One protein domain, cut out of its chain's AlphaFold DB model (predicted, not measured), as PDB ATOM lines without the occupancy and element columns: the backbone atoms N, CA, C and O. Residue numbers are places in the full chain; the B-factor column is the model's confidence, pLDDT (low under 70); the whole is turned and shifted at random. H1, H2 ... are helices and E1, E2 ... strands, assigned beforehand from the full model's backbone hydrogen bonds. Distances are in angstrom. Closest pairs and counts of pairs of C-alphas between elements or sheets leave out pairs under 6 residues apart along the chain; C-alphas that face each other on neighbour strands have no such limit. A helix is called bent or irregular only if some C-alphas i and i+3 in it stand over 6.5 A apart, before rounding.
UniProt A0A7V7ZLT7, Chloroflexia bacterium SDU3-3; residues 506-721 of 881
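Overview. This is residues 506 to 721 of the 881 residues of a protein of Chloroflexia bacterium SDU3-3 (UniProt A0A7V7ZLT7). A small head, one five-stranded sheet with H1 over one face and the beginning of H4 over the other, sits at one end of a very long helix. H4 runs far out of the head as a single stalk, bare at residues 635 to 645, and H5 folds back along its far part, making a helical hairpin. The printed part has 216 residues, in the order E1 E2 H1 E3 H2 H3 E4 E5 H4 H5; the sheet, E2 E1 E5 E4 E3, is all antiparallel and twisted. The class is mixed, helices and strands, in three layers, with helices on both faces of the sheet. The whole is extended, with a radius of gyration of the C-alphas of 33.4 A and spans of 107 by 39 by 30 A, H4 making the length.

Arrangement. E1, residues 508 to 514, and E2, residues 520 to 527, form a hairpin, with N 511 and O 524 2.9 A apart. H1, residues 530 to 539, lies over E2 at a height of 7.6 A over the sheet, along the strands; it is irregular, but only just, with C-alphas 535 and 538 6.9 A apart. E3, residues 557 to 559, is an edge strand. H2, residues 562 to 568, and H3, residues 574 to 583, only graze the sheet. H3 touches H1 at a shallow tilt of 23 degrees, opposite ways, closest at the C-alphas of Leu 539 and Phe 575, 6.3 A. E4, residues 587 to 595, has N 559 and O 588 across to E3 at 2.8 A. E5, residues 598 to 607, forms a hairpin with E4, with N 591 and O 603 2.8 A apart, and is also the neighbour of E1, with N 510 and O 604 at 2.8 A. H4, residues 616 to 680, is on the opposite face from H1, over E5, E4 and E3, at a height of 7.1 A over the sheet; its closest C-alphas to E4 are Met 593 and Ala 626, 5.3 A. H5, residues 686 to 716, touches H4 at its residues 650 to 679 alone, at a shallow tilt of 24 degrees, opposite ways, closest at the C-alphas of Ala 671 and Leu 696, 5.8 A. Every O i to N i+4 pair is within hydrogen-bond range in H3 and H5; H4 has 60 of 61, H1 1 of 6 with 6 of 7 O i to N i+3 pairs, and H2 0 of 3 with 1 of 4.

Along the chain. E1 begins at C-alpha 508, (-47.133, 25.674, 23.607). E4 is 27.1 A long and E5 28.5 A. H4 is 96.5 A long, from C-alpha 616 at (-45.102, 11.697, 11.972) to C-alpha 680 at (-67.662, 97.357, -26.227). H5 is 45.1 A long and ends at C-alpha 716, (-67.448, 56.472, -7.489).

Size, cuts and confidence. The C-alphas farthest apart, those of Glu 611 and Ala 683, are 108.1 A apart. The printed part has no cut. The link from H1 to E3, 17 residues, is long. The mean pLDDT of the printed part is 78.0; residues under 70 include 546 to 554, 563 to 573 and 650 to 659.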
ATOM      1  N   ALA A 506     -50.943  21.223  21.160       92.19
ATOM      2  CA  ALA A 506     -49.689  21.569  21.813       92.19
ATOM      3  C   ALA A 506     -49.920  22.138  23.219       92.19
ATOM      4  O   ALA A 506     -50.944  22.768  23.471       92.19
ATOM      5  N   ASP A 507     -48.933  21.992  24.101       91.75
ATOM      6  CA  ASP A 507     -48.880  22.735  25.367       91.75
ATOM      7  C   ASP A 507     -48.392  24.175  25.129       91.75
ATOM      8  O   ASP A 507     -48.730  25.095  25.876       91.75
ATOM      9  N   MET A 508     -47.651  24.382  24.036       91.69
ATOM     10  CA  MET A 508     -47.133  25.674  23.607       91.69
ATOM     11  C   MET A 508     -47.179  25.823  22.086       91.69
ATOM     12  O   MET A 508     -46.769  24.926  21.350       91.69
ATOM     13  N   CYS A 509     -47.592  26.998  21.619       94.38
ATOM     14  CA  CYS A 509     -47.543  27.394  20.219       94.38
ATOM     15  C   CYS A 509     -46.820  28.736  20.075       94.38
ATOM     16  O   CYS A 509     -47.176  29.718  20.728       94.38
ATOM     17  N   VAL A 510     -45.817  28.788  19.200       92.25
ATOM     18  CA  VAL A 510     -45.137  30.025  18.810       92.25
ATOM     19  C   VAL A 510     -45.272  30.206  17.306       92.25
ATOM     20  O   VAL A 510     -44.899  29.324  16.539       92.25
ATOM     21  N   ILE A 511     -45.780  31.355  16.875       94.06
ATOM     22  CA  ILE A 511     -45.854  31.741  15.462       94.06
ATOM     23  C   ILE A 511     -44.988  32.984  15.285       94.06
ATOM     24  O   ILE A 511     -45.276  34.028  15.863       94.06
ATOM     25  N   GLN A 512     -43.927  32.881  14.491       91.06
ATOM     26  CA  GLN A 512     -43.019  33.988  14.205       91.06
ATOM     27  C   GLN A 512     -43.131  34.407  12.741       91.06
ATOM     28  O   GLN A 512     -43.047  33.566  11.848       91.06
ATOM     29  N   LEU A 513     -43.273  35.710  12.513       90.56
ATOM     30  CA  LEU A 513     -43.216  36.367  11.211       90.56
ATOM     31  C   LEU A 513     -41.896  37.114  11.059       90.56
ATOM     32  O   LEU A 513     -41.397  37.719  12.012       90.56
ATOM     33  N   LEU A 514     -41.360  37.098   9.847       87.00
ATOM     34  CA  LEU A 514     -40.136  37.792   9.476       87.00
ATOM     35  C   LEU A 514     -40.452  38.983   8.570       87.00
ATOM     36  O   LEU A 514     -41.420  38.957   7.811       87.00
ATOM     37  N   ASP A 515     -39.626  40.021   8.656       84.00
ATOM     38  CA  ASP A 515     -39.615  41.107   7.679       84.00
ATOM     39  C   ASP A 515     -38.867  40.710   6.392       84.00
ATOM     40  O   ASP A 515     -38.286  39.625   6.283       84.00
ATOM     41  N   ASP A 516     -38.839  41.614   5.410       79.12
ATOM     42  CA  ASP A 516     -38.148  41.404   4.130       79.12
ATOM     43  C   ASP A 516     -36.611  41.254   4.288       79.12
ATOM     44  O   ASP A 516     -35.933  40.800   3.367       79.12
ATOM     45  N   GLN A 517     -36.042  41.608   5.451       78.50
ATOM     46  CA  GLN A 517     -34.629  41.394   5.817       78.50
ATOM     47  C   GLN A 517     -34.419  40.066   6.579       78.50
ATOM     48  O   GLN A 517     -33.311  39.720   7.015       78.50
ATOM     49  N   GLY A 518     -35.494  39.295   6.752       76.44
ATOM     50  CA  GLY A 518     -35.544  38.039   7.484       76.44
ATOM     51  C   GLY A 518     -35.482  38.197   9.005       76.44
ATOM     52  O   GLY A 518     -35.305  37.194   9.693       76.44
ATOM     53  N   VAL A 519     -35.541  39.407   9.557       82.62
ATOM     54  CA  VAL A 519     -35.513  39.665  11.007       82.62
ATOM     55  C   VAL A 519     -36.910  39.420  11.593       82.62
ATOM     56  O   VAL A 519     -37.894  39.726  10.924       82.62
ATOM     57  N   PRO A 520     -37.042  38.864  12.817       85.56
ATOM     58  CA  PRO A 520     -38.338  38.722  13.473       85.56
ATOM     59  C   PRO A 520     -39.076  40.059  13.568       85.56
ATOM     60  O   PRO A 520     -38.659  40.955  14.299       85.56
ATOM     61  N   ALA A 521     -40.172  40.176  12.824       86.00
ATOM     62  CA  ALA A 521     -41.046  41.343  12.832       86.00
ATOM     63  C   ALA A 521     -42.123  41.209  13.915       86.00
ATOM     64  O   ALA A 521     -42.486  42.184  14.569       86.00
ATOM     65  N   GLN A 522     -42.626  39.989  14.111       87.62
ATOM     66  CA  GLN A 522     -43.669  39.695  15.083       87.62
ATOM     67  C   GLN A 522     -43.540  38.258  15.578       87.62
ATOM     68  O   GLN A 522     -43.349  37.340  14.783       87.62
ATOM     69  N   THR A 523     -43.696  38.056  16.884       90.06
ATOM     70  CA  THR A 523     -43.696  36.727  17.501       90.06
ATOM     71  C   THR A 523     -44.916  36.605  18.404       90.06
ATOM     72  O   THR A 523     -45.073  37.360  19.362       90.06
ATOM     73  N   ILE A 524     -45.784  35.654  18.084       91.75
ATOM     74  CA  ILE A 524     -47.003  35.321  18.817       91.75
ATOM     75  C   ILE A 524     -46.711  34.077  19.640       91.75
ATOM     76  O   ILE A 524     -46.149  33.116  19.120       91.75
ATOM     77  N   VAL A 525     -47.081  34.105  20.917       91.44
ATOM     78  CA  VAL A 525     -46.790  33.036  21.875       91.44
ATOM     79  C   VAL A 525     -48.066  32.691  22.630       91.44
ATOM     80  O   VAL A 525     -48.690  33.568  23.226       91.44
ATOM     81  N   ALA A 526     -48.424  31.412  22.635       92.44
ATOM     82  CA  ALA A 526     -49.472  30.839  23.467       92.44
ATOM     83  C   ALA A 526     -48.901  29.649  24.247       92.44
ATOM     84  O   ALA A 526     -48.150  28.848  23.694       92.44
ATOM     85  N   HIS A 527     -49.255  29.536  25.526       92.31
ATOM     86  CA  HIS A 527     -48.844  28.436  26.397       92.31
ATOM     87  C   HIS A 527     -49.994  28.088  27.353       92.31
ATOM     88  O   HIS A 527     -50.767  28.971  27.730       92.31
ATOM     89  N   SER A 528     -50.125  26.810  27.716       89.50
ATOM     90  CA  SER A 528     -51.159  26.303  28.629       89.50
ATOM     91  C   SER A 528     -51.002  26.892  30.039       89.50
ATOM     92  O   SER A 528     -51.978  27.295  30.667       89.50
ATOM     93  N   ASP A 529     -49.756  26.991  30.498       87.88
ATOM     94  CA  ASP A 529     -49.300  27.764  31.661       87.88
ATOM     95  C   ASP A 529     -48.908  29.232  31.312       87.88
ATOM     96  O   ASP A 529     -47.931  29.448  30.581       87.88
ATOM     97  N   PRO A 530     -49.615  30.255  31.841       84.69
ATOM     98  CA  PRO A 530     -49.292  31.668  31.623       84.69
ATOM     99  C   PRO A 530     -47.914  32.101  32.140       84.69
ATOM    100  O   PRO A 530     -47.295  32.982  31.539       84.69
ATOM    101  N   ASP A 531     -47.415  31.497  33.223       86.88
ATOM    102  CA  ASP A 531     -46.119  31.871  33.803       86.88
ATOM    103  C   ASP A 531     -44.980  31.433  32.873       86.88
ATOM    104  O   ASP A 531     -44.017  32.172  32.654       86.88
ATOM    105  N   LYS A 532     -45.135  30.273  32.221       85.62
ATOM    106  CA  LYS A 532     -44.209  29.806  31.180       85.62
ATOM    107  C   LYS A 532     -44.289  30.638  29.901       85.62
ATOM    108  O   LYS A 532     -43.258  30.865  29.272       85.62
ATOM    109  N   ALA A 533     -45.465  31.160  29.539       84.31
ATOM    110  CA  ALA A 533     -45.588  32.088  28.407       84.31
ATOM    111  C   ALA A 533     -44.707  33.342  28.596       84.31
ATOM    112  O   ALA A 533     -44.072  33.805  27.645       84.31
ATOM    113  N   ALA A 534     -44.625  33.867  29.825       84.50
ATOM    114  CA  ALA A 534     -43.824  35.048  30.150       84.50
ATOM    115  C   ALA A 534     -42.309  34.811  30.000       84.50
ATOM    116  O   ALA A 534     -41.580  35.726  29.613       84.50
ATOM    117  N   LEU A 535     -41.830  33.582  30.226       84.00
ATOM    118  CA  LEU A 535     -40.414  33.215  30.068       84.00
ATOM    119  C   LEU A 535     -39.929  33.281  28.610       84.00
ATOM    120  O   LEU A 535     -38.734  33.420  28.363       84.00
ATOM    121  N   ILE A 536     -40.844  33.225  27.638       81.81
ATOM    122  CA  ILE A 536     -40.533  33.253  26.198       81.81
ATOM    123  C   ILE A 536     -40.490  34.688  25.666       81.81
ATOM    124  O   ILE A 536     -39.903  34.955  24.619       81.81
ATOM    125  N   GLN A 537     -41.087  35.643  26.381       78.19
ATOM    126  CA  GLN A 537     -41.171  37.036  25.948       78.19
ATOM    127  C   GLN A 537     -39.794  37.659  25.611       78.19
ATOM    128  O   GLN A 537     -39.685  38.297  24.562       78.19
ATOM    129  N   PRO A 538     -38.709  37.414  26.381       81.50
ATOM    130  CA  PRO A 538     -37.359  37.872  26.029       81.50
ATOM    131  C   PRO A 538     -36.783  37.231  24.754       81.50
ATOM    132  O   PRO A 538     -35.867  37.783  24.146       81.50
ATOM    133  N   LEU A 539     -37.306  36.074  24.338       81.06
ATOM    134  CA  LEU A 539     -36.818  35.299  23.194       81.06
ATOM    135  C   LEU A 539     -37.440  35.741  21.865       81.06
ATOM    136  O   LEU A 539     -36.966  35.338  20.808       81.06
ATOM    137  N   GLN A 540     -38.467  36.598  21.887       80.25
ATOM    138  CA  GLN A 540     -39.234  37.001  20.699       80.25
ATOM    139  C   GLN A 540     -38.398  37.677  19.600       80.25
ATOM    140  O   GLN A 540     -38.794  37.645  18.434       80.25
ATOM    141  N   LEU A 541     -37.258  38.270  19.969       80.69
ATOM    142  CA  LEU A 541     -36.302  38.910  19.057       80.69
ATOM    143  C   LEU A 541     -35.328  37.916  18.406       80.69
ATOM    144  O   LEU A 541     -34.632  38.267  17.451       80.69
ATOM    145  N   MET A 542     -35.241  36.687  18.917       83.19
ATOM    146  CA  MET A 542     -34.397  35.643  18.345       83.19
ATOM    147  C   MET A 542     -35.155  34.912  17.237       83.19
ATOM    148  O   MET A 542     -36.349  34.639  17.350       83.19
ATOM    149  N   ARG A 543     -34.459  34.569  16.148       78.25
ATOM    150  CA  ARG A 543     -35.064  33.801  15.053       78.25
ATOM    151  C   ARG A 543     -35.380  32.389  15.511       78.25
ATOM    152  O   ARG A 543     -34.522  31.716  16.070       78.25
ATOM    153  N   LEU A 544     -36.568  31.910  15.189       78.06
ATOM    154  CA  LEU A 544     -36.981  30.540  15.458       78.06
ATOM    155  C   LEU A 544     -36.166  29.539  14.617       78.06
ATOM    156  O   LEU A 544     -35.753  28.500  15.122       78.06
ATOM    157  N   MET A 545     -35.850  29.909  13.371       71.94
ATOM    158  CA  MET A 545     -35.134  29.084  12.389       71.94
ATOM    159  C   MET A 545     -33.726  29.645  12.079       71.94
ATOM    160  O   MET A 545     -33.586  30.867  11.942       71.94
ATOM    161  N   PRO A 546     -32.677  28.810  11.928       63.59
ATOM    162  CA  PRO A 546     -31.346  29.273  11.511       63.59
ATOM    163  C   PRO A 546     -31.279  29.651  10.015       63.59
ATOM    164  O   PRO A 546     -31.986  29.088   9.184       63.59
ATOM    165  N   LEU A 547     -30.386  30.581   9.644       57.25
ATOM    166  CA  LEU A 547     -30.037  30.868   8.242       57.25
ATOM    167  C   LEU A 547     -28.924  29.918   7.773       57.25
ATOM    168  O   LEU A 547     -27.804  30.009   8.269       57.25
ATOM    169  N   GLY A 548     -29.202  29.050   6.799       53.53
ATOM    170  CA  GLY A 548     -28.182  28.221   6.145       53.53
ATOM    171  C   GLY A 548     -27.698  28.812   4.820       53.53
ATOM    172  O   GLY A 548     -28.517  29.226   4.000       53.53
ATOM    173  N   GLN A 549     -26.382  28.818   4.573       41.75
ATOM    174  CA  GLN A 549     -25.843  28.926   3.211       41.75
ATOM    175  C   GLN A 549     -25.811  27.521   2.588       41.75
ATOM    176  O   GLN A 549     -24.965  26.710   2.947       41.75
ATOM    177  N   GLY A 550     -26.739  27.248   1.664       47.47
ATOM    178  CA  GLY A 550     -26.955  25.926   1.059       47.47
ATOM    179  C   GLY A 550     -27.969  25.098   1.856       47.47
ATOM    180  O   GLY A 550     -27.798  24.901   3.053       47.47
ATOM    181  N   GLU A 551     -29.066  24.672   1.217       48.03
ATOM    182  CA  GLU A 551     -30.135  23.881   1.857       48.03
ATOM    183  C   GLU A 551     -29.589  22.660   2.623       48.03
ATOM    184  O   GLU A 551     -28.733  21.965   2.067       48.03
ATOM    185  N   PRO A 552     -30.101  22.342   3.838       48.53
ATOM    186  CA  PRO A 552     -31.523  22.378   4.209       48.53
ATOM    187  C   PRO A 552     -31.793  22.971   5.613       48.53
ATOM    188  O   PRO A 552     -31.589  22.303   6.617       48.53
ATOM    189  N   LEU A 553     -32.327  24.195   5.708       54.28
ATOM    190  CA  LEU A 553     -32.688  24.805   7.009       54.28
ATOM    191  C   LEU A 553     -34.110  25.382   7.075       54.28
ATOM    192  O   LEU A 553     -34.554  25.822   8.126       54.28
ATOM    193  N   TRP A 554     -34.864  25.269   5.980       69.06
ATOM    194  CA  TRP A 554     -36.274  25.651   5.876       69.06
ATOM    195  C   TRP A 554     -37.150  24.435   5.549       69.06
ATOM    196  O   TRP A 554     -37.932  24.439   4.600       69.06
ATOM    197  N   ARG A 555     -37.004  23.356   6.322       75.19
ATOM    198  CA  ARG A 555     -37.882  22.177   6.251       75.19
ATOM    199  C   ARG A 555     -38.532  21.949   7.601       75.19
ATOM    200  O   ARG A 555     -37.964  22.334   8.621       75.19
ATOM    201  N   ALA A 556     -39.719  21.356   7.589       83.19
ATOM    202  CA  ALA A 556     -40.371  20.949   8.819       83.19
ATOM    203  C   ALA A 556     -39.526  19.873   9.510       83.19
ATOM    204  O   ALA A 556     -38.980  18.986   8.847       83.19
ATOM    205  N   GLN A 557     -39.388  19.973  10.827       83.38
ATOM    206  CA  GLN A 557     -38.637  19.014  11.624       83.38
ATOM    207  C   GLN A 557     -39.444  18.605  12.848       83.38
ATOM    208  O   GLN A 557     -40.114  19.420  13.483       83.38
ATOM    209  N   LEU A 558     -39.349  17.318  13.161       84.94
ATOM    210  CA  LEU A 558     -39.944  16.689  14.326       84.94
ATOM    211  C   LEU A 558     -38.822  16.242  15.259       84.94
ATOM    212  O   LEU A 558     -37.917  15.525  14.835       84.94
ATOM    213  N   VAL A 559     -38.932  16.615  16.528       82.50
ATOM    214  CA  VAL A 559     -38.074  16.153  17.618       82.50
ATOM    215  C   VAL A 559     -38.947  15.342  18.582       82.50
ATOM    216  O   VAL A 559     -39.640  15.922  19.429       82.50
ATOM    217  N   PRO A 560     -38.966  14.000  18.458       76.75
ATOM    218  CA  PRO A 560     -39.826  13.146  19.275       76.75
ATOM    219  C   PRO A 560     -39.491  13.232  20.769       76.75
ATOM    220  O   PRO A 560     -40.402  13.292  21.592       76.75
ATOM    221  N   TYR A 561     -38.197  13.304  21.107       78.62
ATOM    222  CA  TYR A 561     -37.704  13.462  22.473       78.62
ATOM    223  C   TYR A 561     -36.555  14.471  22.515       78.62
ATOM    224  O   TYR A 561     -35.512  14.280  21.896       78.62
ATOM    225  N   VAL A 562     -36.729  15.559  23.262       71.62
ATOM    226  CA  VAL A 562     -35.750  16.660  23.323       71.62
ATOM    227  C   VAL A 562     -34.446  16.249  24.014       71.62
ATOM    228  O   VAL A 562     -33.403  16.841  23.736       71.62
ATOM    229  N   THR A 563     -34.449  15.184  24.823       64.00
ATOM    230  CA  THR A 563     -33.223  14.598  25.391       64.00
ATOM    231  C   THR A 563     -32.233  14.154  24.307       64.00
ATOM    232  O   THR A 563     -31.030  14.287  24.510       64.00
ATOM    233  N   ASP A 564     -32.719  13.723  23.137       54.81
ATOM    234  CA  ASP A 564     -31.874  13.337  21.995       54.81
ATOM    235  C   ASP A 564     -31.261  14.575  21.297       54.81
ATOM    236  O   ASP A 564     -30.190  14.518  20.691       54.81
ATOM    237  N   MET A 565     -31.901  15.741  21.451       55.22
ATOM    238  CA  MET A 565     -31.585  16.987  20.746       55.22
ATOM    239  C   MET A 565     -30.376  17.741  21.331       55.22
ATOM    240  O   MET A 565     -29.655  18.415  20.595       55.22
ATOM    241  N   VAL A 566     -30.126  17.627  22.643       53.38
ATOM    242  CA  VAL A 566     -29.014  18.324  23.329       53.38
ATOM    243  C   VAL A 566     -27.659  17.659  23.040       53.38
ATOM    244  O   VAL A 566     -26.619  18.317  23.107       53.38
ATOM    245  N   THR A 567     -27.655  16.378  22.668       48.12
ATOM    246  CA  THR A 567     -26.437  15.594  22.414       48.12
ATOM    247  C   THR A 567     -26.025  15.495  20.943       48.12
ATOM    248  O   THR A 567     -24.837  15.305  20.691       48.12
ATOM    249  N   GLU A 568     -26.937  15.654  19.971       47.09
ATOM    250  CA  GLU A 568     -26.649  15.313  18.561       47.09
ATOM    251  C   GLU A 568     -26.610  16.487  17.558       47.09
ATOM    252  O   GLU A 568     -26.085  16.312  16.454       47.09
ATOM    253  N   HIS A 569     -27.086  17.700  17.886       51.22
ATOM    254  CA  HIS A 569     -27.224  18.786  16.891       51.22
ATOM    255  C   HIS A 569     -26.593  20.125  17.322       51.22
ATOM    256  O   HIS A 569     -27.204  20.944  18.008       51.22
ATOM    257  N   SER A 570     -25.367  20.409  16.854       47.66
ATOM    258  CA  SER A 570     -24.673  21.690  17.108       47.66
ATOM    259  C   SER A 570     -25.279  22.896  16.356       47.66
ATOM    260  O   SER A 570     -24.990  24.045  16.710       47.66
ATOM    261  N   GLU A 571     -26.179  22.655  15.392       56.75
ATOM    262  CA  GLU A 571     -26.732  23.631  14.431       56.75
ATOM    263  C   GLU A 571     -28.079  24.276  14.836       56.75
ATOM    264  O   GLU A 571     -28.677  25.017  14.057       56.75
ATOM    265  N   LEU A 572     -28.575  24.037  16.055       62.53
ATOM    266  CA  LEU A 572     -29.860  24.583  16.523       62.53
ATOM    267  C   LEU A 572     -29.881  26.122  16.592       62.53
ATOM    268  O   LEU A 572     -28.880  26.766  16.927       62.53
ATOM    269  N   SER A 573     -31.049  26.733  16.369       68.56
ATOM    270  CA  SER A 573     -31.227  28.173  16.601       68.56
ATOM    271  C   SER A 573     -30.938  28.534  18.076       68.56
ATOM    272  O   SER A 573     -31.312  27.767  18.970       68.56
ATOM    273  N   PRO A 574     -30.324  29.703  18.364       76.31
ATOM    274  CA  PRO A 574     -30.237  30.250  19.721       76.31
ATOM    275  C   PRO A 574     -31.581  30.264  20.464       76.31
ATOM    276  O   PRO A 574     -31.607  29.973  21.655       76.31
ATOM    277  N   PHE A 575     -32.687  30.506  19.748       80.56
ATOM    278  CA  PHE A 575     -34.037  30.483  20.315       80.56
ATOM    279  C   PHE A 575     -34.370  29.120  20.931       80.56
ATOM    280  O   PHE A 575     -34.807  29.046  22.073       80.56
ATOM    281  N   ILE A 576     -34.126  28.034  20.193       76.94
ATOM    282  CA  ILE A 576     -34.462  26.673  20.632       76.94
ATOM    283  C   ILE A 576     -33.588  26.246  21.814       76.94
ATOM    284  O   ILE A 576     -34.083  25.608  22.736       76.94
ATOM    285  N   ARG A 577     -32.306  26.633  21.824       77.25
ATOM    286  CA  ARG A 577     -31.407  26.343  22.953       77.25
ATOM    287  C   ARG A 577     -31.884  26.993  24.247       77.25
ATOM    288  O   ARG A 577     -31.929  26.322  25.273       77.25
ATOM    289  N   GLU A 578     -32.245  28.269  24.186       81.31
ATOM    290  CA  GLU A 578     -32.732  29.001  25.354       81.31
ATOM    291  C   GLU A 578     -34.109  28.480  25.793       81.31
ATOM    292  O   GLU A 578     -34.338  28.236  26.975       81.31
ATOM    293  N   LEU A 579     -34.997  28.185  24.838       81.75
ATOM    294  CA  LEU A 579     -36.292  27.561  25.104       81.75
ATOM    295  C   LEU A 579     -36.147  26.220  25.839       81.75
ATOM    296  O   LEU A 579     -36.853  25.976  26.817       81.75
ATOM    297  N   SER A 580     -35.220  25.362  25.398       79.19
ATOM    298  CA  SER A 580     -34.951  24.078  26.048       79.19
ATOM    299  C   SER A 580     -34.485  24.226  27.497       79.19
ATOM    300  O   SER A 580     -34.783  23.346  28.295       79.19
ATOM    301  N   GLN A 581     -33.790  25.314  27.848       80.81
ATOM    302  CA  GLN A 581     -33.338  25.573  29.223       80.81
ATOM    303  C   GLN A 581     -34.445  26.127  30.125       80.81
ATOM    304  O   GLN A 581     -34.447  25.856  31.320       80.81
ATOM    305  N   GLN A 582     -35.363  26.922  29.569       81.19
ATOM    306  CA  GLN A 582     -36.398  27.610  30.347       81.19
ATOM    307  C   GLN A 582     -37.658  26.754  30.540       81.19
ATOM    308  O   GLN A 582     -38.281  26.804  31.599       81.19
ATOM    309  N   ILE A 583     -38.061  25.998  29.511       81.94
ATOM    310  CA  ILE A 583     -39.345  25.272  29.481       81.94
ATOM    311  C   ILE A 583     -39.166  23.756  29.574       81.94
ATOM    312  O   ILE A 583     -40.102  23.070  29.976       81.94
ATOM    313  N   GLU A 584     -37.975  23.248  29.236       82.56
ATOM    314  CA  GLU A 584     -37.666  21.811  29.183       82.56
ATOM    315  C   GLU A 584     -38.746  21.001  28.430       82.56
ATOM    316  O   GLU A 584     -39.300  20.037  28.965       82.56
ATOM    317  N   PRO A 585     -39.093  21.386  27.183       84.94
ATOM    318  CA  PRO A 585     -40.117  20.685  26.425       84.94
ATOM    319  C   PRO A 585     -39.689  19.235  26.194       84.94
ATOM    320  O   PRO A 585     -38.521  18.954  25.938       84.94
ATOM    321  N   ARG A 586     -40.642  18.305  26.232       84.75
ATOM    322  CA  ARG A 586     -40.390  16.889  25.966       84.75
ATOM    323  C   ARG A 586     -40.293  16.597  24.477       84.75
ATOM    324  O   ARG A 586     -39.464  15.783  24.080       84.75
ATOM    325  N   SER A 587     -41.146  17.223  23.671       88.56
ATOM    326  CA  SER A 587     -41.231  17.004  22.226       88.56
ATOM    327  C   SER A 587     -41.553  18.310  21.507       88.56
ATOM    328  O   SER A 587     -42.292  19.144  22.033       88.56
ATOM    329  N   LEU A 588     -40.982  18.501  20.317       88.81
ATOM    330  CA  LEU A 588     -41.090  19.738  19.543       88.81
ATOM    331  C   LEU A 588     -41.360  19.424  18.069       88.81
ATOM    332  O   LEU A 588     -40.771  18.502  17.506       88.81
ATOM    333  N   ILE A 589     -42.189  20.240  17.426       89.88
ATOM    334  CA  ILE A 589     -42.280  20.341  15.969       89.88
ATOM    335  C   ILE A 589     -42.030  21.788  15.599       89.88
ATOM    336  O   ILE A 589     -42.666  22.678  16.155       89.88
ATOM    337  N   PHE A 590     -41.172  22.026  14.618       86.50
ATOM    338  CA  PHE A 590     -41.099  23.333  13.985       86.50
ATOM    339  C   PHE A 590     -41.278  23.225  12.482       86.50
ATOM    340  O   PHE A 590     -40.739  22.337  11.819       86.50
ATOM    341  N   THR A 591     -42.045  24.157  11.940       90.75
ATOM    342  CA  THR A 591     -42.505  24.129  10.564       90.75
ATOM    343  C   THR A 591     -42.357  25.515   9.953       90.75
ATOM    344  O   THR A 591     -42.882  26.489  10.493       90.75
ATOM    345  N   PRO A 592     -41.663  25.645   8.819       88.62
ATOM    346  CA  PRO A 592     -41.508  26.931   8.164       88.62
ATOM    347  C   PRO A 592     -42.773  27.353   7.401       88.62
ATOM    348  O   PRO A 592     -43.472  26.530   6.811       88.62
ATOM    349  N   MET A 593     -43.026  28.659   7.364       90.81
ATOM    350  CA  MET A 593     -44.075  29.302   6.573       90.81
ATOM    351  C   MET A 593     -43.464  29.922   5.315       90.81
ATOM    352  O   MET A 593     -42.483  30.663   5.403       90.81
ATOM    353  N   HIS A 594     -44.048  29.645   4.147       85.38
ATOM    354  CA  HIS A 594     -43.513  30.082   2.857       85.38
ATOM    355  C   HIS A 594     -44.602  30.530   1.881       85.38
ATOM    356  O   HIS A 594     -45.661  29.907   1.792       85.38
ATOM    357  N   ILE A 595     -44.276  31.520   1.047       79.88
ATOM    358  CA  ILE A 595     -45.034  31.871  -0.166       79.88
ATOM    359  C   ILE A 595     -44.097  31.758  -1.364       79.88
ATOM    360  O   ILE A 595     -43.080  32.441  -1.402       79.88
ATOM    361  N   ARG A 596     -44.436  30.922  -2.359       71.00
ATOM    362  CA  ARG A 596     -43.746  30.851  -3.672       71.00
ATOM    363  C   ARG A 596     -42.201  30.880  -3.587       71.00
ATOM    364  O   ARG A 596     -41.567  31.476  -4.449       71.00
ATOM    365  N   HIS A 597     -41.616  30.236  -2.566       68.56
ATOM    366  CA  HIS A 597     -40.173  30.153  -2.240       68.56
ATOM    367  C   HIS A 597     -39.554  31.251  -1.349       68.56
ATOM    368  O   HIS A 597     -38.357  31.189  -1.081       68.56
ATOM    369  N   GLN A 598     -40.327  32.205  -0.826       75.56
ATOM    370  CA  GLN A 598     -39.855  33.172   0.173       75.56
ATOM    371  C   GLN A 598     -40.260  32.749   1.597       75.56
ATOM    372  O   GLN A 598     -41.426  32.394   1.802       75.56
ATOM    373  N   PRO A 599     -39.336  32.769   2.580       77.19
ATOM    374  CA  PRO A 599     -39.657  32.472   3.971       77.19
ATOM    375  C   PRO A 599     -40.433  33.633   4.598       77.19
ATOM    376  O   PRO A 599     -39.916  34.735   4.736       77.19
ATOM    377  N   LEU A 600     -41.671  33.365   5.009       86.75
ATOM    378  CA  LEU A 600     -42.484  34.293   5.801       86.75
ATOM    379  C   LEU A 600     -42.140  34.236   7.290       86.75
ATOM    380  O   LEU A 600     -42.389  35.190   8.021       86.75
ATOM    381  N   GLY A 601     -41.648  33.089   7.757       89.19
ATOM    382  CA  GLY A 601     -41.421  32.821   9.171       89.19
ATOM    383  C   GLY A 601     -41.623  31.357   9.522       89.19
ATOM    384  O   GLY A 601     -41.374  30.486   8.693       89.19
ATOM    385  N   GLY A 602     -42.048  31.061  10.747       90.25
ATOM    386  CA  GLY A 602     -42.178  29.683  11.212       90.25
ATOM    387  C   GLY A 602     -43.156  29.509  12.363       90.25
ATOM    388  O   GLY A 602     -43.475  30.453  13.083       90.25
ATOM    389  N   VAL A 603     -43.615  28.276  12.517       93.12
ATOM    390  CA  VAL A 603     -44.471  27.805  13.602       93.12
ATOM    391  C   VAL A 603     -43.675  26.809  14.430       93.12
ATOM    392  O   VAL A 603     -43.002  25.951  13.869       93.12
ATOM    393  N   LEU A 604     -43.771  26.901  15.749       91.88
ATOM    394  CA  LEU A 604     -43.256  25.923  16.696       91.88
ATOM    395  C   LEU A 604     -44.398  25.441  17.577       91.88
ATOM    396  O   LEU A 604     -45.123  26.244  18.161       91.88
ATOM    397  N   LEU A 605     -44.516  24.128  17.690       93.38
ATOM    398  CA  LEU A 605     -45.407  23.442  18.607       93.38
ATOM    399  C   LEU A 605     -44.556  22.647  19.593       93.38
ATOM    400  O   LEU A 605     -43.608  21.972  19.185       93.38
ATOM    401  N   ALA A 606     -44.873  22.734  20.880       90.69
ATOM    402  CA  ALA A 606     -44.181  21.983  21.919       90.69
ATOM    403  C   ALA A 606     -45.156  21.280  22.857       90.69
ATOM    404  O   ALA A 606     -46.224  21.809  23.173       90.69
ATOM    405  N   ILE A 607     -44.734  20.115  23.336       90.12
ATOM    406  CA  ILE A 607     -45.349  19.389  24.448       90.12
ATOM    407  C   ILE A 607     -44.352  19.409  25.602       90.12
ATOM    408  O   ILE A 607     -43.208  18.978  25.428       90.12
ATOM    409  N   ASP A 608     -44.773  19.900  26.764       83.12
ATOM    410  CA  ASP A 608     -43.975  19.933  27.996       83.12
ATOM    411  C   ASP A 608     -44.409  18.853  29.006       83.12
ATOM    412  O   ASP A 608     -43.693  18.551  29.963       83.12
ATOM    413  N   THR A 609     -45.545  18.197  28.760       71.44
ATOM    414  CA  THR A 609     -46.083  17.131  29.610       71.44
ATOM    415  C   THR A 609     -45.448  15.749  29.366       71.44
ATOM    416  O   THR A 609     -44.964  15.401  28.287       71.44
ATOM    417  N   THR A 610     -45.465  14.893  30.399       63.09
ATOM    418  CA  THR A 610     -44.829  13.557  30.388       63.09
ATOM    419  C   THR A 610     -45.713  12.434  29.826       63.09
ATOM    420  O   THR A 610     -45.304  11.270  29.826       63.09
ATOM    421  N   GLU A 611     -46.887  12.745  29.269       66.75
ATOM    422  CA  GLU A 611     -47.845  11.741  28.770       66.75
ATOM    423  C   GLU A 611     -47.916  11.641  27.237       66.75
ATOM    424  O   GLU A 611     -48.338  10.605  26.725       66.75
ATOM    425  N   ARG A 612     -47.449  12.657  26.495       76.06
ATOM    426  CA  ARG A 612     -47.507  12.708  25.023       76.06
ATOM    427  C   ARG A 612     -46.134  13.040  24.421       76.06
ATOM    428  O   ARG A 612     -45.283  13.640  25.073       76.06
ATOM    429  N   SER A 613     -45.913  12.622  23.179       84.12
ATOM    430  CA  SER A 613     -44.791  13.026  22.320       84.12
ATOM    431  C   SER A 613     -45.295  13.119  20.885       84.12
ATOM    432  O   SER A 613     -46.194  12.362  20.514       84.12
ATOM    433  N   TYR A 614     -44.718  13.999  20.076       88.88
ATOM    434  CA  TYR A 614     -45.111  14.126  18.679       88.88
ATOM    435  C   TYR A 614     -44.600  12.963  17.823       88.88
ATOM    436  O   TYR A 614     -43.487  12.465  18.009       88.88
ATOM    437  N   GLY A 615     -45.416  12.554  16.853       87.06
ATOM    438  CA  GLY A 615     -45.081  11.574  15.827       87.06
ATOM    439  C   GLY A 615     -45.196  12.134  14.402       87.06
ATOM    440  O   GLY A 615     -45.459  13.321  14.196       87.06
ATOM    441  N   PRO A 616     -45.025  11.279  13.375       87.88
ATOM    442  CA  PRO A 616     -45.102  11.697  11.972       87.88
ATOM    443  C   PRO A 616     -46.456  12.296  11.559       87.88
ATOM    444  O   PRO A 616     -46.505  13.150  10.677       87.88
ATOM    445  N   SER A 617     -47.559  11.867  12.187       87.69
ATOM    446  CA  SER A 617     -48.892  12.422  11.908       87.69
ATOM    447  C   SER A 617     -49.031  13.862  12.410       87.69
ATOM    448  O   SER A 617     -49.570  14.703  11.692       87.69
ATOM    449  N   ASP A 618     -48.487  14.171  13.591       92.31
ATOM    450  CA  ASP A 618     -48.475  15.531  14.134       92.31
ATOM    451  C   ASP A 618     -47.611  16.470  13.270       92.31
ATOM    452  O   ASP A 618     -47.996  17.614  13.022       92.31
ATOM    453  N   LEU A 619     -46.481  15.980  12.734       92.81
ATOM    454  CA  LEU A 619     -45.652  16.741  11.788       92.81
ATOM    455  C   LEU A 619     -46.449  17.137  10.537       92.81
ATOM    456  O   LEU A 619     -46.413  18.296  10.130       92.81
ATOM    457  N   HIS A 620     -47.207  16.199   9.962       92.88
ATOM    458  CA  HIS A 620     -48.044  16.475   8.794       92.88
ATOM    459  C   HIS A 620     -49.137  17.512   9.094       92.88
ATOM    460  O   HIS A 620     -49.393  18.410   8.290       92.88
ATOM    461  N   MET A 621     -49.757  17.433  10.275       94.81
ATOM    462  CA  MET A 621     -50.715  18.446  10.723       94.81
ATOM    463  C   MET A 621     -50.051  19.827  10.851       94.81
ATOM    464  O   MET A 621     -50.634  20.826  10.429       94.81
ATOM    465  N   ALA A 622     -48.829  19.903  11.385       94.94
ATOM    466  CA  ALA A 622     -48.108  21.165  11.547       94.94
ATOM    467  C   ALA A 622     -47.709  21.784  10.195       94.94
ATOM    468  O   ALA A 622     -47.833  22.996  10.016       94.94
ATOM    469  N   GLU A 623     -47.309  20.960   9.220       93.88
ATOM    470  CA  GLU A 623     -47.092  21.369   7.823       93.88
ATOM    471  C   GLU A 623     -48.346  21.982   7.199       93.88
ATOM    472  O   GLU A 623     -48.292  23.068   6.613       93.88
ATOM    473  N   GLU A 624     -49.492  21.328   7.370       95.38
ATOM    474  CA  GLU A 624     -50.760  21.819   6.840       95.38
ATOM    475  C   GLU A 624     -51.225  23.103   7.548       95.38
ATOM    476  O   GLU A 624     -51.729  24.022   6.893       95.38
ATOM    477  N   LEU A 625     -50.993  23.224   8.860       95.56
ATOM    478  CA  LEU A 625     -51.209  24.463   9.609       95.56
ATOM    479  C   LEU A 625     -50.342  25.600   9.049       95.56
ATOM    480  O   LEU A 625     -50.871  26.657   8.702       95.56
ATOM    481  N   ALA A 626     -49.031  25.388   8.903       93.38
ATOM    482  CA  ALA A 626     -48.109  26.396   8.380       93.38
ATOM    483  C   ALA A 626     -48.480  26.834   6.954       93.38
ATOM    484  O   ALA A 626     -48.415  28.025   6.633       93.38
ATOM    485  N   ARG A 627     -48.942  25.903   6.108       92.38
ATOM    486  CA  ARG A 627     -49.446  26.207   4.762       92.38
ATOM    487  C   ARG A 627     -50.680  27.113   4.805       92.38
ATOM    488  O   ARG A 627     -50.756  28.078   4.043       92.38
ATOM    489  N   ARG A 628     -51.635  26.830   5.698       93.75
ATOM    490  CA  ARG A 628     -52.857  27.638   5.875       93.75
ATOM    491  C   ARG A 628     -52.545  29.032   6.404       93.75
ATOM    492  O   ARG A 628     -53.075  30.003   5.868       93.75
ATOM    493  N   LEU A 629     -51.654  29.137   7.390       93.50
ATOM    494  CA  LEU A 629     -51.192  30.421   7.920       93.50
ATOM    495  C   LEU A 629     -50.509  31.249   6.828       93.50
ATOM    496  O   LEU A 629     -50.873  32.406   6.633       93.50
ATOM    497  N   SER A 630     -49.605  30.637   6.054       91.81
ATOM    498  CA  SER A 630     -48.906  31.300   4.943       91.81
ATOM    499  C   SER A 630     -49.883  31.894   3.923       91.81
ATOM    500  O   SER A 630     -49.755  33.056   3.545       91.81
ATOM    501  N   LEU A 631     -50.898  31.121   3.520       89.38
ATOM    502  CA  LEU A 631     -51.922  31.576   2.576       89.38
ATOM    503  C   LEU A 631     -52.817  32.680   3.166       89.38
ATOM    504  O   LEU A 631     -53.166  33.630   2.469       89.38
ATOM    505  N   GLY A 632     -53.191  32.565   4.444       87.88
ATOM    506  CA  GLY A 632     -53.982  33.583   5.139       87.88
ATOM    507  C   GLY A 632     -53.257  34.928   5.218       87.88
ATOM    508  O   GLY A 632     -53.860  35.970   4.958       87.88
ATOM    509  N   ILE A 633     -51.952  34.900   5.506       87.38
ATOM    510  CA  ILE A 633     -51.094  36.091   5.544       87.38
ATOM    511  C   ILE A 633     -50.959  36.713   4.146       87.38
ATOM    512  O   ILE A 633     -51.147  37.922   4.012       87.38
ATOM    513  N   ASP A 634     -50.696  35.909   3.106       85.69
ATOM    514  CA  ASP A 634     -50.573  36.389   1.717       85.69
ATOM    515  C   ASP A 634     -51.848  37.109   1.258       85.69
ATOM    516  O   ASP A 634     -51.815  38.248   0.794       85.69
ATOM    517  N   ASN A 635     -53.005  36.482   1.486       84.75
ATOM    518  CA  ASN A 635     -54.299  37.051   1.119       84.75
ATOM    519  C   ASN A 635     -54.576  38.374   1.845       84.75
ATOM    520  O   ASN A 635     -55.056  39.326   1.227       84.75
ATOM    521  N   ALA A 636     -54.262  38.458   3.140       82.50
ATOM    522  CA  ALA A 636     -54.434  39.688   3.908       82.50
ATOM    523  C   ALA A 636     -53.494  40.809   3.424       82.50
ATOM    524  O   ALA A 636     -53.914  41.969   3.346       82.50
ATOM    525  N   ARG A 637     -52.247  40.473   3.059       80.56
ATOM    526  CA  ARG A 637     -51.271  41.418   2.492       80.56
ATOM    527  C   ARG A 637     -51.744  41.953   1.140       80.56
ATOM    528  O   ARG A 637     -51.861  43.168   0.990       80.56
ATOM    529  N   LEU A 638     -52.112  41.071   0.209       81.88
ATOM    530  CA  LEU A 638     -52.617  41.443  -1.119       81.88
ATOM    531  C   LEU A 638     -53.884  42.301  -1.041       81.88
ATOM    532  O   LEU A 638     -54.021  43.283  -1.769       81.88
ATOM    533  N   PHE A 639     -54.802  41.971  -0.129       80.94
ATOM    534  CA  PHE A 639     -56.007  42.769   0.087       80.94
ATOM    535  C   PHE A 639     -55.675  44.192   0.564       80.94
ATOM    536  O   PHE A 639     -56.244  45.165   0.067       80.94
ATOM    537  N   ARG A 640     -54.717  44.337   1.490       79.94
ATOM    538  CA  ARG A 640     -54.263  45.645   1.989       79.94
ATOM    539  C   ARG A 640     -53.566  46.462   0.900       79.94
ATOM    540  O   ARG A 640     -53.820  47.662   0.790       79.94
ATOM    541  N   GLU A 641     -52.725  45.830   0.086       79.38
ATOM    542  CA  GLU A 641     -52.054  46.476  -1.048       79.38
ATOM    543  C   GLU A 641     -53.073  46.984  -2.080       79.38
ATOM    544  O   GLU A 641     -53.017  48.149  -2.478       79.38
ATOM    545  N   ALA A 642     -54.074  46.167  -2.428       77.25
ATOM    546  CA  ALA A 642     -55.159  46.570  -3.319       77.25
ATOM    547  C   ALA A 642     -55.966  47.754  -2.750       77.25
ATOM    548  O   ALA A 642     -56.230  48.724  -3.463       77.25
ATOM    549  N   GLN A 643     -56.308  47.722  -1.458       75.75
ATOM    550  CA  GLN A 643     -57.053  48.806  -0.809       75.75
ATOM    551  C   GLN A 643     -56.251  50.118  -0.758       75.75
ATOM    552  O   GLN A 643     -56.801  51.205  -0.956       75.75
ATOM    553  N   THR A 644     -54.940  50.021  -0.533       75.31
ATOM    554  CA  THR A 644     -54.037  51.178  -0.540       75.31
ATOM    555  C   THR A 644     -53.935  51.770  -1.944       75.31
ATOM    556  O   THR A 644     -54.048  52.982  -2.105       75.31
ATOM    557  N   ALA A 645     -53.823  50.928  -2.977       71.00
ATOM    558  CA  ALA A 645     -53.803  51.374  -4.368       71.00
ATOM    559  C   ALA A 645     -55.100  52.094  -4.776       71.00
ATOM    560  O   ALA A 645     -55.044  53.120  -5.453       71.00
ATOM    561  N   ILE A 646     -56.263  51.600  -4.330       71.31
ATOM    562  CA  ILE A 646     -57.555  52.274  -4.543       71.31
ATOM    563  C   ILE A 646     -57.554  53.657  -3.884       71.31
ATOM    564  O   ILE A 646     -57.903  54.642  -4.529       71.31
ATOM    565  N   THR A 647     -57.105  53.743  -2.630       71.38
ATOM    566  CA  THR A 647     -57.075  55.007  -1.879       71.38
ATOM    567  C   THR A 647     -56.159  56.037  -2.548       71.38
ATOM    568  O   THR A 647     -56.571  57.173  -2.768       71.38
ATOM    569  N   VAL A 648     -54.950  55.629  -2.951       70.31
ATOM    570  CA  VAL A 648     -53.986  56.494  -3.655       70.31
ATOM    571  C   VAL A 648     -54.539  56.969  -5.000       70.31
ATOM    572  O   VAL A 648     -54.391  58.139  -5.353       70.31
ATOM    573  N   ARG A 649     -55.204  56.084  -5.757       71.62
ATOM    574  CA  ARG A 649     -55.854  56.448  -7.024       71.62
ATOM    575  C   ARG A 649     -56.913  57.529  -6.810       71.62
ATOM    576  O   ARG A 649     -56.963  58.491  -7.574       71.62
ATOM    577  N   ASP A 650     -57.752  57.372  -5.794       61.47
ATOM    578  CA  ASP A 650     -58.853  58.295  -5.526       61.47
ATOM    579  C   ASP A 650     -58.338  59.655  -5.007       61.47
ATOM    580  O   ASP A 650     -58.835  60.706  -5.421       61.47
ATOM    581  N   GLU A 651     -57.284  59.661  -4.185       66.31
ATOM    582  CA  GLU A 651     -56.595  60.882  -3.749       66.31
ATOM    583  C   GLU A 651     -55.962  61.633  -4.933       66.31
ATOM    584  O   GLU A 651     -56.170  62.840  -5.086       66.31
ATOM    585  N   PHE A 652     -55.267  60.919  -5.826       69.81
ATOM    586  CA  PHE A 652     -54.694  61.497  -7.044       69.81
ATOM    587  C   PHE A 652     -55.764  62.147  -7.927       69.81
ATOM    588  O   PHE A 652     -55.585  63.279  -8.383       69.81
ATOM    589  N   LEU A 653     -56.895  61.463  -8.143       65.00
ATOM    590  CA  LEU A 653     -58.009  62.016  -8.913       65.00
ATOM    591  C   LEU A 653     -58.552  63.293  -8.260       65.00
ATOM    592  O   LEU A 653     -58.787  64.274  -8.965       65.00
ATOM    593  N   SER A 654     -58.686  63.333  -6.932       65.56
ATOM    594  CA  SER A 654     -59.141  64.521  -6.193       65.56
ATOM    595  C   SER A 654     -58.171  65.708  -6.305       65.56
ATOM    596  O   SER A 654     -58.601  66.833  -6.572       65.56
ATOM    597  N   ILE A 655     -56.859  65.477  -6.185       67.94
ATOM    598  CA  ILE A 655     -55.838  66.528  -6.333       67.94
ATOM    599  C   ILE A 655     -55.819  67.054  -7.772       67.94
ATOM    600  O   ILE A 655     -55.952  68.259  -7.990       67.94
ATOM    601  N   ALA A 656     -55.748  66.158  -8.763       62.72
ATOM    602  CA  ALA A 656     -55.786  66.527 -10.178       62.72
ATOM    603  C   ALA A 656     -57.043  67.348 -10.514       62.72
ATOM    604  O   ALA A 656     -56.990  68.294 -11.298       62.72
ATOM    605  N   SER A 657     -58.170  67.039  -9.865       63.09
ATOM    606  CA  SER A 657     -59.423  67.779 -10.012       63.09
ATOM    607  C   SER A 657     -59.307  69.247  -9.600       63.09
ATOM    608  O   SER A 657     -59.777  70.140 -10.312       63.09
ATOM    609  N   HIS A 658     -58.707  69.501  -8.439       67.44
ATOM    610  CA  HIS A 658     -58.513  70.849  -7.914       67.44
ATOM    611  C   HIS A 658     -57.513  71.643  -8.770       67.44
ATOM    612  O   HIS A 658     -57.769  72.792  -9.147       67.44
ATOM    613  N   GLU A 659     -56.418  70.989  -9.153       68.88
ATOM    614  CA  GLU A 659     -55.347  71.583  -9.954       68.88
ATOM    615  C   GLU A 659     -55.776  71.906 -11.391       68.88
ATOM    616  O   GLU A 659     -55.281  72.867 -11.964       68.88
ATOM    617  N   LEU A 660     -56.734  71.172 -11.974       74.81
ATOM    618  CA  LEU A 660     -57.280  71.484 -13.303       74.81
ATOM    619  C   LEU A 660     -58.353  72.580 -13.272       74.81
ATOM    620  O   LEU A 660     -58.450  73.384 -14.203       74.81
ATOM    621  N   ARG A 661     -59.160  72.651 -12.205       66.94
ATOM    622  CA  ARG A 661     -60.229  73.658 -12.081       66.94
ATOM    623  C   ARG A 661     -59.668  75.074 -11.973       66.94
ATOM    624  O   ARG A 661     -60.225  76.002 -12.557       66.94
ATOM    625  N   THR A 662     -58.562  75.236 -11.256       70.25
ATOM    626  CA  THR A 662     -57.922  76.535 -11.011       70.25
ATOM    627  C   THR A 662     -57.493  77.258 -12.305       70.25
ATOM    628  O   THR A 662     -57.987  78.365 -12.545       70.25
ATOM    629  N   PRO A 663     -56.667  76.671 -13.197       65.50
ATOM    630  CA  PRO A 663     -56.273  77.316 -14.447       65.50
ATOM    631  C   PRO A 663     -57.448  77.491 -15.414       65.50
ATOM    632  O   PRO A 663     -57.508  78.504 -16.106       65.50
ATOM    633  N   LEU A 664     -58.418  76.567 -15.441       76.94
ATOM    634  CA  LEU A 664     -59.613  76.710 -16.283       76.94
ATOM    635  C   LEU A 664     -60.501  77.878 -15.845       76.94
ATOM    636  O   LEU A 664     -60.989  78.619 -16.695       76.94
ATOM    637  N   THR A 665     -60.667  78.082 -14.536       75.00
ATOM    638  CA  THR A 665     -61.427  79.220 -13.990       75.00
ATOM    639  C   THR A 665     -60.748  80.545 -14.344       75.00
ATOM    640  O   THR A 665     -61.413  81.494 -14.753       75.00
ATOM    641  N   ALA A 666     -59.414  80.600 -14.264       72.25
ATOM    642  CA  ALA A 666     -58.651  81.778 -14.670       72.25
ATOM    643  C   ALA A 666     -58.771  82.056 -16.181       72.25
ATOM    644  O   ALA A 666     -59.008  83.196 -16.578       72.25
ATOM    645  N   LEU A 667     -58.651  81.021 -17.024       76.69
ATOM    646  CA  LEU A 667     -58.827  81.140 -18.476       76.69
ATOM    647  C   LEU A 667     -60.227  81.636 -18.844       76.69
ATOM    648  O   LEU A 667     -60.345  82.492 -19.719       76.69
ATOM    649  N   LEU A 668     -61.264  81.138 -18.164       80.19
ATOM    650  CA  LEU A 668     -62.640  81.581 -18.373       80.19
ATOM    651  C   LEU A 668     -62.790  83.067 -18.027       80.19
ATOM    652  O   LEU A 668     -63.239  83.838 -18.870       80.19
ATOM    653  N   GLY A 669     -62.306  83.494 -16.858       74.56
ATOM    654  CA  GLY A 669     -62.361  84.899 -16.446       74.56
ATOM    655  C   GLY A 669     -61.627  85.843 -17.408       74.56
ATOM    656  O   GLY A 669     -62.153  86.894 -17.775       74.56
ATOM    657  N   TYR A 670     -60.436  85.463 -17.890       75.88
ATOM    658  CA  TYR A 670     -59.725  86.261 -18.896       75.88
ATOM    659  C   TYR A 670     -60.466  86.316 -20.232       75.88
ATOM    660  O   TYR A 670     -60.493  87.371 -20.871       75.88
ATOM    661  N   ALA A 671     -61.068  85.206 -20.654       81.19
ATOM    662  CA  ALA A 671     -61.818  85.144 -21.896       81.19
ATOM    663  C   ALA A 671     -63.102  85.992 -21.824       81.19
ATOM    664  O   ALA A 671     -63.361  86.756 -22.753       81.19
ATOM    665  N   GLU A 672     -63.838  85.965 -20.708       81.00
ATOM    666  CA  GLU A 672     -65.001  86.833 -20.456       81.00
ATOM    667  C   GLU A 672     -64.628  88.325 -20.469       81.00
ATOM    668  O   GLU A 672     -65.315  89.152 -21.077       81.00
ATOM    669  N   MET A 673     -63.503  88.693 -19.844       80.94
ATOM    670  CA  MET A 673     -62.995  90.070 -19.883       80.94
ATOM    671  C   MET A 673     -62.624  90.509 -21.306       80.94
ATOM    672  O   MET A 673     -62.883  91.652 -21.694       80.94
ATOM    673  N   LEU A 674     -62.016  89.611 -22.086       83.88
ATOM    674  CA  LEU A 674     -61.711  89.827 -23.501       83.88
ATOM    675  C   LEU A 674     -62.988  90.005 -24.320       83.88
ATOM    676  O   LEU A 674     -63.046  90.923 -25.134       83.88
ATOM    677  N   GLN A 675     -64.014  89.188 -24.076       83.88
ATOM    678  CA  GLN A 675     -65.303  89.309 -24.746       83.88
ATOM    679  C   GLN A 675     -65.945  90.664 -24.481       83.88
ATOM    680  O   GLN A 675     -66.280  91.344 -25.446       83.88
ATOM    681  N   ARG A 676     -66.028  91.114 -23.220       84.38
ATOM    682  CA  ARG A 676     -66.576  92.445 -22.899       84.38
ATOM    683  C   ARG A 676     -65.825  93.566 -23.615       84.38
ATOM    684  O   ARG A 676     -66.443  94.402 -24.265       84.38
ATOM    685  N   ARG A 677     -64.485  93.548 -23.589       82.06
ATOM    686  CA  ARG A 677     -63.659  94.556 -24.285       82.06
ATOM    687  C   ARG A 677     -63.864  94.555 -25.797       82.06
ATOM    688  O   ARG A 677     -63.859  95.616 -26.417       82.06
ATOM    689  N   VAL A 678     -63.986  93.372 -26.387       84.56
ATOM    690  CA  VAL A 678     -64.172  93.201 -27.828       84.56
ATOM    691  C   VAL A 678     -65.601  93.561 -28.241       84.56
ATOM    692  O   VAL A 678     -65.787  94.113 -29.321       84.56
ATOM    693  N   GLU A 679     -66.599  93.336 -27.385       80.00
ATOM    694  CA  GLU A 679     -67.986  93.755 -27.601       80.00
ATOM    695  C   GLU A 679     -68.140  95.280 -27.533       80.00
ATOM    696  O   GLU A 679     -68.690  95.863 -28.471       80.00
ATOM    697  N   GLU A 680     -67.574  95.915 -26.502       83.44
ATOM    698  CA  GLU A 680     -67.662  97.357 -26.227       83.44
ATOM    699  C   GLU A 680     -66.821  98.232 -27.173       83.44
ATOM    700  O   GLU A 680     -67.151  99.401 -27.382       83.44
ATOM    701  N   ASN A 681     -65.743  97.701 -27.766       78.69
ATOM    702  CA  ASN A 681     -64.841  98.480 -28.617       78.69
ATOM    703  C   ASN A 681     -65.088  98.233 -30.125       78.69
ATOM    704  O   ASN A 681     -64.742  97.167 -30.649       78.69
ATOM    705  N   PRO A 682     -65.625  99.219 -30.871       77.31
ATOM    706  CA  PRO A 682     -65.934  99.077 -32.296       77.31
ATOM    707  C   PRO A 682     -64.704  98.940 -33.214       77.31
ATOM    708  O   PRO A 682     -64.876  98.634 -34.390       77.31
ATOM    709  N   ALA A 683     -63.474  99.123 -32.715       80.81
ATOM    710  CA  ALA A 683     -62.246  98.957 -33.502       80.81
ATOM    711  C   ALA A 683     -61.915  97.491 -33.860       80.81
ATOM    712  O   ALA A 683     -61.134  97.252 -34.781       80.81
ATOM    713  N   PHE A 684     -62.486  96.511 -33.149       81.38
ATOM    714  CA  PHE A 684     -62.261  95.086 -33.416       81.38
ATOM    715  C   PHE A 684     -63.119  94.572 -34.572       81.38
ATOM    716  O   PHE A 684     -64.332  94.808 -34.610       81.38
ATOM    717  N   GLN A 685     -62.500  93.812 -35.481       80.06
ATOM    718  CA  GLN A 685     -63.187  93.233 -36.633       80.06
ATOM    719  C   GLN A 685     -64.120  92.086 -36.205       80.06
ATOM    720  O   GLN A 685     -63.908  91.424 -35.189       80.06
ATOM    721  N   GLU A 686     -65.131  91.792 -37.027       73.56
ATOM    722  CA  GLU A 686     -66.041  90.638 -36.872       73.56
ATOM    723  C   GLU A 686     -65.285  89.313 -36.654       73.56
ATOM    724  O   GLU A 686     -65.681  88.485 -35.837       73.56
ATOM    725  N   ARG A 687     -64.134  89.140 -37.320       71.12
ATOM    726  CA  ARG A 687     -63.276  87.956 -37.170       71.12
ATOM    727  C   ARG A 687     -62.677  87.823 -35.764       71.12
ATOM    728  O   ARG A 687     -62.619  86.708 -35.249       71.12
ATOM    729  N   ASP A 688     -62.272  88.929 -35.142       77.94
ATOM    730  CA  ASP A 688     -61.714  88.939 -33.781       77.94
ATOM    731  C   ASP A 688     -62.812  88.656 -32.750       77.94
ATOM    732  O   ASP A 688     -62.637  87.837 -31.845       77.94
ATOM    733  N   ARG A 689     -63.993  89.261 -32.952       79.44
ATOM    734  CA  ARG A 689     -65.213  88.994 -32.169       79.44
ATOM    735  C   ARG A 689     -65.588  87.513 -32.224       79.44
ATOM    736  O   ARG A 689     -65.862  86.901 -31.191       79.44
ATOM    737  N   TYR A 690     -65.545  86.917 -33.415       70.94
ATOM    738  CA  TYR A 690     -65.803  85.493 -33.607       70.94
ATOM    739  C   TYR A 690     -64.748  84.609 -32.926       70.94
ATOM    740  O   TYR A 690     -65.108  83.650 -32.246       70.94
ATOM    741  N   ALA A 691     -63.457  84.937 -33.043       70.94
ATOM    742  CA  ALA A 691     -62.377  84.163 -32.426       70.94
ATOM    743  C   ALA A 691     -62.481  84.122 -30.891       70.94
ATOM    744  O   ALA A 691     -62.344  83.048 -30.301       70.94
ATOM    745  N   VAL A 692     -62.782  85.256 -30.245       80.94
ATOM    746  CA  VAL A 692     -63.001  85.321 -28.787       80.94
ATOM    747  C   VAL A 692     -64.229  84.513 -28.372       80.94
ATOM    748  O   VAL A 692     -64.152  83.736 -27.422       80.94
ATOM    749  N   ARG A 693     -65.326  84.602 -29.132       75.94
ATOM    750  CA  ARG A 693     -66.539  83.812 -28.878       75.94
ATOM    751  C   ARG A 693     -66.273  82.306 -28.969       75.94
ATOM    752  O   ARG A 693     -66.745  81.545 -28.132       75.94
ATOM    753  N   VAL A 694     -65.488  81.867 -29.958       72.19
ATOM    754  CA  VAL A 694     -65.083  80.458 -30.086       72.19
ATOM    755  C   VAL A 694     -64.177  80.032 -28.930       72.19
ATOM    756  O   VAL A 694     -64.374  78.940 -28.403       72.19
ATOM    757  N   MET A 695     -63.220  80.866 -28.508       77.12
ATOM    758  CA  MET A 695     -62.365  80.565 -27.353       77.12
ATOM    759  C   MET A 695     -63.182  80.365 -26.075       77.12
ATOM    760  O   MET A 695     -63.009  79.343 -25.414       77.12
ATOM    761  N   LEU A 696     -64.119  81.270 -25.779       77.19
ATOM    762  CA  LEU A 696     -65.039  81.139 -24.646       77.19
ATOM    763  C   LEU A 696     -65.840  79.840 -24.697       77.19
ATOM    764  O   LEU A 696     -65.750  79.043 -23.768       77.19
ATOM    765  N   MET A 697     -66.509  79.558 -25.820       67.56
ATOM    766  CA  MET A 697     -67.279  78.317 -25.978       67.56
ATOM    767  C   MET A 697     -66.424  77.057 -25.761       67.56
ATOM    768  O   MET A 697     -66.915  76.036 -25.275       67.56
ATOM    769  N   ARG A 698     -65.135  77.084 -26.128       76.19
ATOM    770  CA  ARG A 698     -64.220  75.949 -25.925       76.19
ATOM    771  C   ARG A 698     -63.730  75.831 -24.483       76.19
ATOM    772  O   ARG A 698     -63.633  74.704 -23.995       76.19
ATOM    773  N   ILE A 699     -63.451  76.946 -23.811       79.88
ATOM    774  CA  ILE A 699     -63.046  76.968 -22.398       79.88
ATOM    775  C   ILE A 699     -64.210  76.517 -21.508       79.88
ATOM    776  O   ILE A 699     -64.014  75.656 -20.654       79.88
ATOM    777  N   GLU A 700     -65.427  77.000 -21.759       73.81
ATOM    778  CA  GLU A 700     -66.640  76.553 -21.060       73.81
ATOM    779  C   GLU A 700     -66.890  75.054 -21.251       73.81
ATOM    780  O   GLU A 700     -67.210  74.340 -20.299       73.81
ATOM    781  N   HIS A 701     -66.694  74.543 -22.471       70.56
ATOM    782  CA  HIS A 701     -66.824  73.114 -22.742       70.56
ATOM    783  C   HIS A 701     -65.790  72.281 -21.967       70.56
ATOM    784  O   HIS A 701     -66.152  71.254 -21.392       70.56
ATOM    785  N   LEU A 702     -64.529  72.727 -21.901       74.56
ATOM    786  CA  LEU A 702     -63.486  72.089 -21.087       74.56
ATOM    787  C   LEU A 702     -63.812  72.144 -19.593       74.56
ATOM    788  O   LEU A 702     -63.666  71.137 -18.905       74.56
ATOM    789  N   TYR A 703     -64.305  73.281 -19.104       77.62
ATOM    790  CA  TYR A 703     -64.714  73.448 -17.712       77.62
ATOM    791  C   TYR A 703     -65.844  72.479 -17.336       77.62
ATOM    792  O   TYR A 703     -65.713  71.728 -16.367       77.62
ATOM    793  N   LYS A 704     -66.914  72.415 -18.145       72.00
ATOM    794  CA  LYS A 704     -68.022  71.460 -17.959       72.00
ATOM    795  C   LYS A 704     -67.537  70.006 -18.013       72.00
ATOM    796  O   LYS A 704     -67.986  69.177 -17.220       72.00
ATOM    797  N   MET A 705     -66.608  69.694 -18.919       70.44
ATOM    798  CA  MET A 705     -66.024  68.360 -19.080       70.44
ATOM    799  C   MET A 705     -65.211  67.931 -17.861       70.44
ATOM    800  O   MET A 705     -65.463  66.852 -17.324       70.44
ATOM    801  N   VAL A 706     -64.303  68.788 -17.391       74.62
ATOM    802  CA  VAL A 706     -63.537  68.526 -16.173       74.62
ATOM    803  C   VAL A 706     -64.501  68.369 -15.008       74.62
ATOM    804  O   VAL A 706     -64.497  67.308 -14.402       74.62
ATOM    805  N   SER A 707     -65.403  69.328 -14.766       73.06
ATOM    806  CA  SER A 707     -66.361  69.265 -13.651       73.06
ATOM    807  C   SER A 707     -67.185  67.972 -13.631       73.06
ATOM    808  O   SER A 707     -67.317  67.354 -12.577       73.06
ATOM    809  N   SER A 708     -67.665  67.516 -14.792       71.25
ATOM    810  CA  SER A 708     -68.425  66.262 -14.910       71.25
ATOM    811  C   SER A 708     -67.580  65.025 -14.584       71.25
ATOM    812  O   SER A 708     -68.080  64.088 -13.963       71.25
ATOM    813  N   MET A 709     -66.299  65.009 -14.971       70.38
ATOM    814  CA  MET A 709     -65.367  63.953 -14.556       70.38
ATOM    815  C   MET A 709     -65.122  63.970 -13.041       70.38
ATOM    816  O   MET A 709     -65.006  62.905 -12.437       70.38
ATOM    817  N   LEU A 710     -65.086  65.152 -12.414       71.31
ATOM    818  CA  LEU A 710     -64.874  65.270 -10.965       71.31
ATOM    819  C   LEU A 710     -66.084  64.764 -10.183       71.31
ATOM    820  O   LEU A 710     -65.922  64.025  -9.213       71.31
ATOM    821  N   ASP A 711     -67.290  65.139 -10.614       70.88
ATOM    822  CA  ASP A 711     -68.529  64.643 -10.012       70.88
ATOM    823  C   ASP A 711     -68.622  63.114 -10.156       70.88
ATOM    824  O   ASP A 711     -68.953  62.431  -9.190       70.88
ATOM    825  N   LEU A 712     -68.227  62.552 -11.309       72.50
ATOM    826  CA  LEU A 712     -68.146  61.100 -11.505       72.50
ATOM    827  C   LEU A 712     -67.147  60.433 -10.548       72.50
ATOM    828  O   LEU A 712     -67.462  59.394  -9.970       72.50
ATOM    829  N   SER A 713     -65.957  61.014 -10.377       70.50
ATOM    830  CA  SER A 713     -64.936  60.489  -9.462       70.50
ATOM    831  C   SER A 713     -65.424  60.490  -8.011       70.50
ATOM    832  O   SER A 713     -65.297  59.477  -7.327       70.50
ATOM    833  N   ARG A 714     -66.068  61.574  -7.561       73.44
ATOM    834  CA  ARG A 714     -66.626  61.687  -6.201       73.44
ATOM    835  C   ARG A 714     -67.817  60.762  -5.962       73.44
ATOM    836  O   ARG A 714     -67.981  60.247  -4.859       73.44
ATOM    837  N   LEU A 715     -68.639  60.532  -6.987       73.75
ATOM    838  CA  LEU A 715     -69.718  59.544  -6.947       73.75
ATOM    839  C   LEU A 715     -69.167  58.115  -6.835       73.75
ATOM    840  O   LEU A 715     -69.688  57.319  -6.059       73.75
ATOM    841  N   GLN A 716     -68.093  57.789  -7.563       66.88
ATOM    842  CA  GLN A 716     -67.448  56.472  -7.489       66.88
ATOM    843  C   GLN A 716     -66.809  56.191  -6.126       66.88
ATOM    844  O   GLN A 716     -66.864  55.051  -5.670       66.88
ATOM    845  N   SER A 717     -66.237  57.206  -5.480       64.62
ATOM    846  CA  SER A 717     -65.622  57.077  -4.156       64.62
ATOM    847  C   SER A 717     -66.617  57.208  -2.993       64.62
ATOM    848  O   SER A 717     -66.198  57.162  -1.841       64.62
ATOM    849  N   GLN A 718     -67.921  57.382  -3.267       65.69
ATOM    850  CA  GLN A 718     -68.958  57.691  -2.264       65.69
ATOM    851  C   GLN A 718     -68.653  58.942  -1.416       65.69
ATOM    852  O   GLN A 718     -69.190  59.115  -0.326       65.69
ATOM    853  N   GLN A 719     -67.803  59.843  -1.913       65.19
ATOM    854  CA  GLN A 719     -67.406  61.075  -1.223       65.19
ATOM    855  C   GLN A 719     -68.287  62.274  -1.598       65.19
ATOM    856  O   GLN A 719     -68.049  63.391  -1.130       65.19
ATOM    857  N   LEU A 720     -69.285  62.087  -2.469       72.69
ATOM    858  CA  LEU A 720     -70.253  63.133  -2.783       72.69
ATOM    859  C   LEU A 720     -71.215  63.321  -1.596       72.69
ATOM    860  O   LEU A 720     -72.230  62.640  -1.486       72.69
ATOM    861  N   MET A 721     -70.874  64.246  -0.703       72.06
ATOM    862  CA  MET A 721     -71.728  64.653   0.415       72.06
ATOM    863  C   MET A 721     -72.941  65.439  -0.107       72.06
ATOM    864  O   MET A 721     -72.767  66.365  -0.899       72.06
TER     865      MET A 721